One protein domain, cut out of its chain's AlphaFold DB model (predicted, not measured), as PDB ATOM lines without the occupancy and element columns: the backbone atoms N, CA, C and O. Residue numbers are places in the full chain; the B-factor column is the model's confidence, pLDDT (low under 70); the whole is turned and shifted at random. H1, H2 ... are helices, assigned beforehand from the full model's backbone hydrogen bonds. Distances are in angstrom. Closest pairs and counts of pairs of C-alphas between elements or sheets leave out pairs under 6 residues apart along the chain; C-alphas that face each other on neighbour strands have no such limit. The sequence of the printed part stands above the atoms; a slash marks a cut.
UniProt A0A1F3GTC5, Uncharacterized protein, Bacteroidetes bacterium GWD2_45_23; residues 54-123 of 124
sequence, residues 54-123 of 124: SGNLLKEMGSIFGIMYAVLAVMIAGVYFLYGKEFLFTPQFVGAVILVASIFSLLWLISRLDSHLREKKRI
ATOM      1  N   SER A  54     106.759 121.867  61.511       50.19
ATOM      2  CA  SER A  54     106.955 120.939  62.622       50.19
ATOM      3  C   SER A  54     106.293 119.575  62.366       50.19
ATOM      4  O   SER A  54     106.770 118.569  62.878       50.19
ATOM      5  N   GLY A  55     105.254 119.511  61.517       50.72
ATOM      6  CA  GLY A  55     104.660 118.252  61.056       50.72
ATOM      7  C   GLY A  55     105.404 117.563  59.902       50.72
ATOM      8  O   GLY A  55     105.247 116.357  59.720       50.72
ATOM      9  N   ASN A  56     106.227 118.285  59.131       56.88
ATOM     10  CA  ASN A  56     106.955 117.716  57.989       56.88
ATOM     11  C   ASN A  56     108.222 116.976  58.415       56.88
ATOM     12  O   ASN A  56     108.525 115.956  57.812       56.88
ATOM     13  N   LEU A  57     108.911 117.409  59.475       56.62
ATOM     14  CA  LEU A  57     110.132 116.732  59.931       56.62
ATOM     15  C   LEU A  57     109.849 115.296  60.392       56.62
ATOM     16  O   LEU A  57     110.548 114.371  59.994       56.62
ATOM     17  N   LEU A  58     108.775 115.076  61.159       59.56
ATOM     18  CA  LEU A  58     108.345 113.725  61.549       59.56
ATOM     19  C   LEU A  58     107.871 112.895  60.349       59.56
ATOM     20  O   LEU A  58     108.079 111.685  60.322       59.56
ATOM     21  N   LYS A  59     107.269 113.536  59.342       66.06
ATOM     22  CA  LYS A  59     106.838 112.878  58.103       66.06
ATOM     23  C   LYS A  59     108.025 112.479  57.220       66.06
ATOM     24  O   LYS A  59     108.023 111.383  56.671       66.06
ATOM     25  N   GLU A  60     109.051 113.319  57.125       63.81
ATOM     26  CA  GLU A  60     110.309 113.019  56.434       63.81
ATOM     27  C   GLU A  60     111.109 111.941  57.176       63.81
ATOM     28  O   GLU A  60     111.582 110.994  56.547       63.81
ATOM     29  N   MET A  61     111.165 111.996  58.514       65.44
ATOM     30  CA  MET A  61     111.754 110.925  59.323       65.44
ATOM     31  C   MET A  61     111.013 109.602  59.124       65.44
ATOM     32  O   MET A  61     111.639 108.582  58.835       65.44
ATOM     33  N   GLY A  62     109.680 109.623  59.201       73.12
ATOM     34  CA  GLY A  62     108.843 108.456  58.937       73.12
ATOM     35  C   GLY A  62     109.010 107.912  57.517       73.12
ATOM     36  O   GLY A  62     108.962 106.702  57.329       73.12
ATOM     37  N   SER A  63     109.276 108.769  56.528       78.69
ATOM     38  CA  SER A  63     109.518 108.344  55.148       78.69
ATOM     39  C   SER A  63     110.833 107.577  55.002       78.69
ATOM     40  O   SER A  63     110.842 106.511  54.395       78.69
ATOM     41  N   ILE A  64     111.942 108.074  55.564       80.31
ATOM     42  CA  ILE A  64     113.257 107.416  55.439       80.31
ATOM     43  C   ILE A  64     113.267 106.087  56.196       80.31
ATOM     44  O   ILE A  64     113.657 105.059  55.640       80.31
ATOM     45  N   PHE A  65     112.783 106.086  57.442       81.88
ATOM     46  CA  PHE A  65     112.674 104.854  58.221       81.88
ATOM     47  C   PHE A  65     111.650 103.890  57.613       81.88
ATOM     48  O   PHE A  65     111.899 102.690  57.567       81.88
ATOM     49  N   GLY A  66     110.536 104.392  57.078       87.06
ATOM     50  CA  GLY A  66     109.537 103.574  56.392       87.06
ATOM     51  C   GLY A  66     110.112 102.846  55.179       87.06
ATOM     52  O   GLY A  66     109.905 101.643  55.035       87.06
ATOM     53  N   ILE A  67     110.898 103.540  54.349       88.12
ATOM     54  CA  ILE A  67     111.588 102.928  53.205       88.12
ATOM     55  C   ILE A  67     112.606 101.888  53.689       88.12
ATOM     56  O   ILE A  67     112.643 100.788  53.143       88.12
ATOM     57  N   MET A  68     113.382 102.187  54.738       90.06
ATOM     58  CA  MET A  68     114.326 101.230  55.327       90.06
ATOM     59  C   MET A  68     113.619  99.931  55.740       90.06
ATOM     60  O   MET A  68     114.040  98.843  55.349       90.06
ATOM     61  N   TYR A  69     112.524 100.032  56.498       90.56
ATOM     62  CA  TYR A  69     111.772  98.860  56.946       90.56
ATOM     63  C   TYR A  69     111.090  98.122  55.794       90.56
ATOM     64  O   TYR A  69     111.044  96.895  55.821       90.56
ATOM     65  N   ALA A  70     110.613  98.827  54.765       93.44
ATOM     66  CA  ALA A  70     110.064  98.198  53.567       93.44
ATOM     67  C   ALA A  70     111.128  97.367  52.831       93.44
ATOM     68  O   ALA A  70     110.880  96.213  52.488       93.44
ATOM     69  N   VAL A  71     112.333  97.916  52.652       93.25
ATOM     70  CA  VAL A  71     113.462  97.197  52.041       93.25
ATOM     71  C   VAL A  71     113.836  95.967  52.872       93.25
ATOM     72  O   VAL A  71     114.001  94.881  52.318       93.25
ATOM     73  N   LEU A  72     113.912  96.104  54.199       92.75
ATOM     74  CA  LEU A  72     114.187  94.976  55.092       92.75
ATOM     75  C   LEU A  72     113.094  93.904  55.018       92.75
ATOM     76  O   LEU A  72     113.413  92.722  54.942       92.75
ATOM     77  N   ALA A  73     111.819  94.293  54.987       93.62
ATOM     78  CA  ALA A  73     110.703  93.362  54.866       93.62
ATOM     79  C   ALA A  73     110.758  92.580  53.548       93.62
ATOM     80  O   ALA A  73     110.581  91.363  53.557       93.62
ATOM     81  N   VAL A  74     111.065  93.251  52.432       94.69
ATOM     82  CA  VAL A  74     111.245  92.595  51.127       94.69
ATOM     83  C   VAL A  74     112.425  91.623  51.163       94.69
ATOM     84  O   VAL A  74     112.288  90.498  50.688       94.69
ATOM     85  N   MET A  75     113.555  92.004  51.768       92.06
ATOM     86  CA  MET A  75     114.698  91.098  51.924       92.06
ATOM     87  C   MET A  75     114.345  89.862  52.753       92.06
ATOM     88  O   MET A  75     114.638  88.743  52.337       92.06
ATOM     89  N   ILE A  76     113.701  90.053  53.909       90.75
ATOM     90  CA  ILE A  76     113.291  88.959  54.796       90.75
ATOM     91  C   ILE A  76     112.315  88.035  54.068       90.75
ATOM     92  O   ILE A  76     112.508  86.824  54.083       90.75
ATOM     93  N   ALA A  77     111.301  88.589  53.397       92.31
ATOM     94  CA  ALA A  77     110.317  87.811  52.652       92.31
ATOM     95  C   ALA A  77     110.960  87.022  51.500       92.31
ATOM     96  O   ALA A  77     110.683  85.833  51.343       92.31
ATOM     97  N   GLY A  78     111.852  87.655  50.730       91.00
ATOM     98  CA  GLY A  78     112.555  87.011  49.622       91.00
ATOM     99  C   GLY A  78     113.437  85.856  50.092       91.00
ATOM    100  O   GLY A  78     113.357  84.752  49.556       91.00
ATOM    101  N   VAL A  79     114.228  86.075  51.144       89.75
ATOM    102  CA  VAL A  79     115.091  85.037  51.723       89.75
ATOM    103  C   VAL A  79     114.274  83.914  52.349       89.75
ATOM    104  O   VAL A  79     114.589  82.745  52.136       89.75
ATOM    105  N   TYR A  80     113.206  84.245  53.072       89.56
ATOM    106  CA  TYR A  80     112.331  83.252  53.684       89.56
ATOM    107  C   TYR A  80     111.710  82.317  52.637       89.56
ATOM    108  O   TYR A  80     111.638  81.112  52.867       89.56
ATOM    109  N   PHE A  81     111.303  82.849  51.480       91.81
ATOM    110  CA  PHE A  81     110.699  82.051  50.412       91.81
ATOM    111  C   PHE A  81     111.723  81.210  49.631       91.81
ATOM    112  O   PHE A  81     111.401  80.108  49.199       91.81
ATOM    113  N   LEU A  82     112.951  81.711  49.456       88.69
ATOM    114  CA  LEU A  82     113.999  81.042  48.672       88.69
ATOM    115  C   LEU A  82     114.813  80.020  49.477       88.69
ATOM    116  O   LEU A  82     115.109  78.939  48.979       88.69
ATOM    117  N   TYR A  83     115.198  80.372  50.705       85.88
ATOM    118  CA  TYR A  83     116.169  79.631  51.520       85.88
ATOM    119  C   TYR A  83     115.601  79.165  52.867       85.88
ATOM    120  O   TYR A  83     116.268  78.445  53.607       85.88
ATOM    121  N   GLY A  84     114.368  79.559  53.197       84.88
ATOM    122  CA  GLY A  84     113.710  79.193  54.446       84.88
ATOM    123  C   GLY A  84     114.168  80.009  55.659       84.88
ATOM    124  O   GLY A  84     115.041  80.875  55.601       84.88
ATOM    125  N   LYS A  85     113.546  79.720  56.808       83.25
ATOM    126  CA  LYS A  85     113.744  80.455  58.073       83.25
ATOM    127  C   LYS A  85     115.159  80.359  58.646       83.25
ATOM    128  O   LYS A  85     115.580  81.240  59.386       83.25
ATOM    129  N   GLU A  86     115.877  79.287  58.333       84.12
ATOM    130  CA  GLU A  86     117.190  78.987  58.915       84.12
ATOM    131  C   GLU A  86     118.256  79.959  58.404       84.12
ATOM    132  O   GLU A  86     119.157  80.354  59.145       84.12
ATOM    133  N   PHE A  87     118.087  80.443  57.172       84.56
ATOM    134  CA  PHE A  87     118.999  81.403  56.568       84.56
ATOM    135  C   PHE A  87     118.912  82.796  57.210       84.56
ATOM    136  O   PHE A  87     119.893  83.535  57.194       84.56
ATOM    137  N   LEU A  88     117.793  83.150  57.855       81.19
ATOM    138  CA  LEU A  88     117.621  84.452  58.518       81.19
ATOM    139  C   LEU A  88     118.573  84.656  59.707       81.19
ATOM    140  O   LEU A  88     118.870  85.791  60.067       81.19
ATOM    141  N   PHE A  89     119.064  83.570  60.305       83.69
ATOM    142  CA  PHE A  89     119.999  83.616  61.431       83.69
ATOM    143  C   PHE A  89     121.455  83.424  61.009       83.69
ATOM    144  O   PHE A  89     122.350  83.437  61.854       83.69
ATOM    145  N   THR A  90     121.722  83.256  59.710       90.12
ATOM    146  CA  THR A  90     123.102  83.135  59.248       90.12
ATOM    147  C   THR A  90     123.846  84.463  59.381       90.12
ATOM    148  O   THR A  90     123.281  85.535  59.130       90.12
ATOM    149  N   PRO A  91     125.149  84.421  59.715       89.56
ATOM    150  CA  PRO A  91     125.965  85.625  59.843       89.56
ATOM    151  C   PRO A  91     126.041  86.421  58.534       89.56
ATOM    152  O   PRO A  91     126.170  87.642  58.570       89.56
ATOM    153  N   GLN A  92     125.905  85.759  57.380       88.56
ATOM    154  CA  GLN A  92     125.836  86.421  56.075       88.56
ATOM    155  C   GLN A  92     124.600  87.321  55.955       88.56
ATOM    156  O   GLN A  92     124.728  88.484  55.574       88.56
ATOM    157  N   PHE A  93     123.417  86.816  56.317       89.25
ATOM    158  CA  PHE A  93     122.188  87.604  56.257       89.25
ATOM    159  C   PHE A  93     122.187  88.733  57.289       89.25
ATOM    160  O   PHE A  93     121.883  89.877  56.957       89.25
ATOM    161  N   VAL A  94     122.606  88.441  58.523       90.00
ATOM    162  CA  VAL A  94     122.727  89.456  59.579       90.00
ATOM    163  C   VAL A  94     123.711  90.555  59.166       90.00
ATOM    164  O   VAL A  94     123.402  91.737  59.307       90.00
ATOM    165  N   GLY A  95     124.855  90.192  58.576       92.25
ATOM    166  CA  GLY A  95     125.816  91.151  58.030       92.25
ATOM    167  C   GLY A  95     125.218  92.035  56.931       92.25
ATOM    168  O   GLY A  95     125.421  93.249  56.941       92.25
ATOM    169  N   ALA A  96     124.420  91.459  56.026       91.44
ATOM    170  CA  ALA A  96     123.719  92.216  54.990       91.44
ATOM    171  C   ALA A  96     122.686  93.193  55.580       91.44
ATOM    172  O   ALA A  96     122.641  94.357  55.182       91.44
ATOM    173  N   VAL A  97     121.898  92.760  56.570       92.38
ATOM    174  CA  VAL A  97     120.932  93.620  57.277       92.38
ATOM    175  C   VAL A  97     121.639  94.778  57.985       92.38
ATOM    176  O   VAL A  97     121.186  95.918  57.887       92.38
ATOM    177  N   ILE A  98     122.772  94.516  58.644       93.06
ATOM    178  CA  ILE A  98     123.585  95.550  59.302       93.06
ATOM    179  C   ILE A  98     124.130  96.553  58.281       93.06
ATOM    180  O   ILE A  98     124.082  97.757  58.531       93.06
ATOM    181  N   LEU A  99     124.614  96.093  57.123       93.31
ATOM    182  CA  LEU A  99     125.079  96.981  56.054       93.31
ATOM    183  C   LEU A  99     123.963  97.894  55.547       93.31
ATOM    184  O   LEU A  99     124.162  99.104  55.444       93.31
ATOM    185  N   VAL A 100     122.781  97.335  55.278       91.81
ATOM    186  CA  VAL A 100     121.615  98.119  54.852       91.81
ATOM    187  C   VAL A 100     121.255  99.149  55.925       91.81
ATOM    188  O   VAL A 100     121.135 100.334  55.616       91.81
ATOM    189  N   ALA A 101     121.164  98.739  57.191       90.56
ATOM    190  CA  ALA A 101     120.884  99.648  58.300       90.56
ATOM    191  C   ALA A 101     121.940 100.764  58.424       90.56
ATOM    192  O   ALA A 101     121.592 101.920  58.664       90.56
ATOM    193  N   SER A 102     123.217 100.446  58.201       92.62
ATOM    194  CA  SER A 102     124.319 101.413  58.215       92.62
ATOM    195  C   SER A 102     124.170 102.472  57.115       92.62
ATOM    196  O   SER A 102     124.264 103.671  57.387       92.62
ATOM    197  N   ILE A 103     123.843 102.056  55.887       91.69
ATOM    198  CA  ILE A 103     123.609 102.973  54.759       91.69
ATOM    199  C   ILE A 103     122.422 103.894  55.054       91.69
ATOM    200  O   ILE A 103     122.526 105.109  54.886       91.69
ATOM    201  N   PHE A 104     121.305 103.345  55.533       89.12
ATOM    202  CA  PHE A 104     120.133 104.153  55.876       89.12
ATOM    203  C   PHE A 104     120.400 105.109  57.045       89.12
ATOM    204  O   PHE A 104     119.909 106.234  57.023       89.12
ATOM    205  N   SER A 105     121.227 104.717  58.016       86.81
ATOM    206  CA  SER A 105     121.681 105.598  59.100       86.81
ATOM    207  C   SER A 105     122.498 106.785  58.571       86.81
ATOM    208  O   SER A 105     122.253 107.930  58.956       86.81
ATOM    209  N   LEU A 106     123.409 106.546  57.620       88.44
ATOM    210  CA  LEU A 106     124.165 107.610  56.947       88.44
ATOM    211  C   LEU A 106     123.252 108.542  56.142       88.44
ATOM    212  O   LEU A 106     123.367 109.763  56.256       88.44
ATOM    213  N   LEU A 107     122.314 107.989  55.366       86.69
ATOM    214  CA  LEU A 107     121.335 108.784  54.616       86.69
ATOM    215  C   LEU A 107     120.464 109.627  55.549       86.69
ATOM    216  O   LEU A 107     120.199 110.797  55.266       86.69
ATOM    217  N   TRP A 108     120.062 109.063  56.686       85.25
ATOM    218  CA  TRP A 108     119.322 109.786  57.710       85.25
ATOM    219  C   TRP A 108     120.151 110.922  58.319       85.25
ATOM    220  O   TRP A 108     119.642 112.032  58.475       85.25
ATOM    221  N   LEU A 109     121.438 110.695  58.596       84.19
ATOM    222  CA  LEU A 109     122.344 111.726  59.106       84.19
ATOM    223  C   LEU A 109     122.507 112.886  58.111       84.19
ATOM    224  O   LEU A 109     122.440 114.049  58.509       84.19
ATOM    225  N   ILE A 110     122.670 112.579  56.821       83.50
ATOM    226  CA  ILE A 110     122.776 113.581  55.750       83.50
ATOM    227  C   ILE A 110     121.466 114.361  55.614       83.50
ATOM    228  O   ILE A 110     121.488 115.587  55.559       83.50
ATOM    229  N   SER A 111     120.322 113.674  55.615       81.00
ATOM    230  CA  SER A 111     119.006 114.318  55.550       81.00
ATOM    231  C   SER A 111     118.766 115.240  56.749       81.00
ATOM    232  O   SER A 111     118.311 116.376  56.586       81.00
ATOM    233  N   ARG A 112     119.167 114.817  57.955       75.62
ATOM    234  CA  ARG A 112     119.113 115.657  59.154       75.62
ATOM    235  C   ARG A 112     120.018 116.883  59.025       75.62
ATOM    236  O   ARG A 112     119.600 117.982  59.388       75.62
ATOM    237  N   LEU A 113     121.224 116.721  58.486       77.56
ATOM    238  CA  LEU A 113     122.148 117.832  58.264       77.56
ATOM    239  C   LEU A 113     121.601 118.839  57.238       77.56
ATOM    240  O   LEU A 113     121.657 120.042  57.490       77.56
ATOM    241  N   ASP A 114     121.014 118.370  56.131       74.12
ATOM    242  CA  ASP A 114     120.402 119.240  55.117       74.12
ATOM    243  C   ASP A 114     119.207 120.015  55.686       74.12
ATOM    244  O   ASP A 114     119.082 121.222  55.469       74.12
ATOM    245  N   SER A 115     118.371 119.361  56.501       70.62
ATOM    246  CA  SER A 115     117.243 120.021  57.172       70.62
ATOM    247  C   SER A 115     117.703 121.160  58.097       70.62
ATOM    248  O   SER A 115     117.180 122.273  58.020       70.62
ATOM    249  N   HIS A 116     118.757 120.931  58.887       66.44
ATOM    250  CA  HIS A 116     119.324 121.932  59.792       66.44
ATOM    251  C   HIS A 116     119.958 123.116  59.035       66.44
ATOM    252  O   HIS A 116     119.866 124.270  59.461       66.44
ATOM    253  N   LEU A 117     120.575 122.864  57.875       64.81
ATOM    254  CA  LEU A 117     121.120 123.920  57.014       64.81
ATOM    255  C   LEU A 117     120.017 124.727  56.310       64.81
ATOM    256  O   LEU A 117     120.128 125.953  56.203       64.81
ATOM    257  N   ARG A 118     118.928 124.079  55.875       62.16
ATOM    258  CA  ARG A 118     117.753 124.747  55.287       62.16
ATOM    259  C   ARG A 118     117.033 125.648  56.283       62.16
ATOM    260  O   ARG A 118     116.595 126.729  55.893       62.16
ATOM    261  N   GLU A 119     116.949 125.250  57.548       60.81
ATOM    262  CA  GLU A 119     116.358 126.081  58.602       60.81
ATOM    263  C   GLU A 119     117.163 127.371  58.808       60.81
ATOM    264  O   GLU A 119     116.597 128.463  58.797       60.81
ATOM    265  N   LYS A 120     118.501 127.280  58.829       56.28
ATOM    266  CA  LYS A 120     119.381 128.459  58.899       56.28
ATOM    267  C   LYS A 120     119.276 129.375  57.675       56.28
ATOM    268  O   LYS A 120     119.373 130.591  57.816       56.28
ATOM    269  N   LYS A 121     119.076 128.812  56.479       55.31
ATOM    270  CA  LYS A 121     118.945 129.587  55.232       55.31
ATOM    271  C   LYS A 121     117.601 130.314  55.119       55.31
ATOM    272  O   LYS A 121     117.518 131.277  54.373       55.31
ATOM    273  N   ARG A 122     116.571 129.875  55.853       50.97
ATOM    274  CA  ARG A 122     115.245 130.514  55.869       50.97
ATOM    275  C   ARG A 122     115.106 131.659  56.882       50.97
ATOM    276  O   ARG A 122     114.066 132.309  56.905       50.97
ATOM    277  N   ILE A 123     116.121 131.871  57.725       52.41
ATOM    278  CA  ILE A 123     116.180 132.941  58.740       52.41
ATOM    279  C   ILE A 123     116.914 134.193  58.200       52.41
ATOM    280  O   ILE A 123     116.948 135.221  58.871       52.41
TER     281      ILE A 123
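This is residues 54 to 123 of the 124 residues of an uncharacterized protein of Bacteroidetes bacterium GWD2_45_23 (UniProt A0A1F3GTC5). Two long helices, H1 and H3, lie side by side and run opposite ways, joined at one end of the rod by the short helix H2, and the last residues, 116 to 123, stick out beyond the rest at the other end. The printed part has 70 residues with three named helices, in the order H1, H2, H3, and no named strand; its class is all helix. It is only just loose, close to extended, with a radius of gyration of the C-alphas of 16.2 A, and it spans 54 by 20 by 12 A.

Find C-alpha 54 at (106.955, 120.939, 62.622); from there H1 runs through residues 54 to 83, 43.8 A from first to last C-alpha. After Gly 84 comes H2, residues 85 to 89, beginning at C-alpha 85 at (113.744, 80.455, 58.073). After Thr 90, H3 takes residues 91 to 121 and runs 44.8 A to C-alpha 121 at (118.945, 129.587, 55.232).

Look first at H1 and H3, which touch; their closest C-alphas, those of Met 68 and Phe 104, are 6.5 A apart. Their lines stand at a shallow tilt of 15 degrees, opposite ways. H1 touches H3 with residues 61 to 72 alone, and H3 touches H1 with residues 97 to 108 alone. H1 touches H2 with residues 76 to 80 alone, the closest C-alphas being those of Val 79 and Phe 87, 7.2 A apart. H2 and H3 are close but not clearly touching, with the closest C-alphas, those of Phe 87 and Phe 93, 7.0 A apart. In H3 every O i to N i+4 pair is within hydrogen-bond range; in H1 it is 25 of 26, and in H2 0 of 1, beside 2 of 2 O i to N i+3 pairs.

The outline is a rod, and the two C-alphas farthest apart, those of Gly 84 and Ile 123, are 54.0 A apart. The printed part has no cut, and the links H1 to H2 and H2 to H3 are tight. Residues 116 to 123, of which 116 to 121 belong to H3, stand free; the body without them spans 43 by 18 by 11 A. In the B-factor column you will find a mean pLDDT of the printed part of 80.7, with residues 54 to 61 and 116 to 123 under 70.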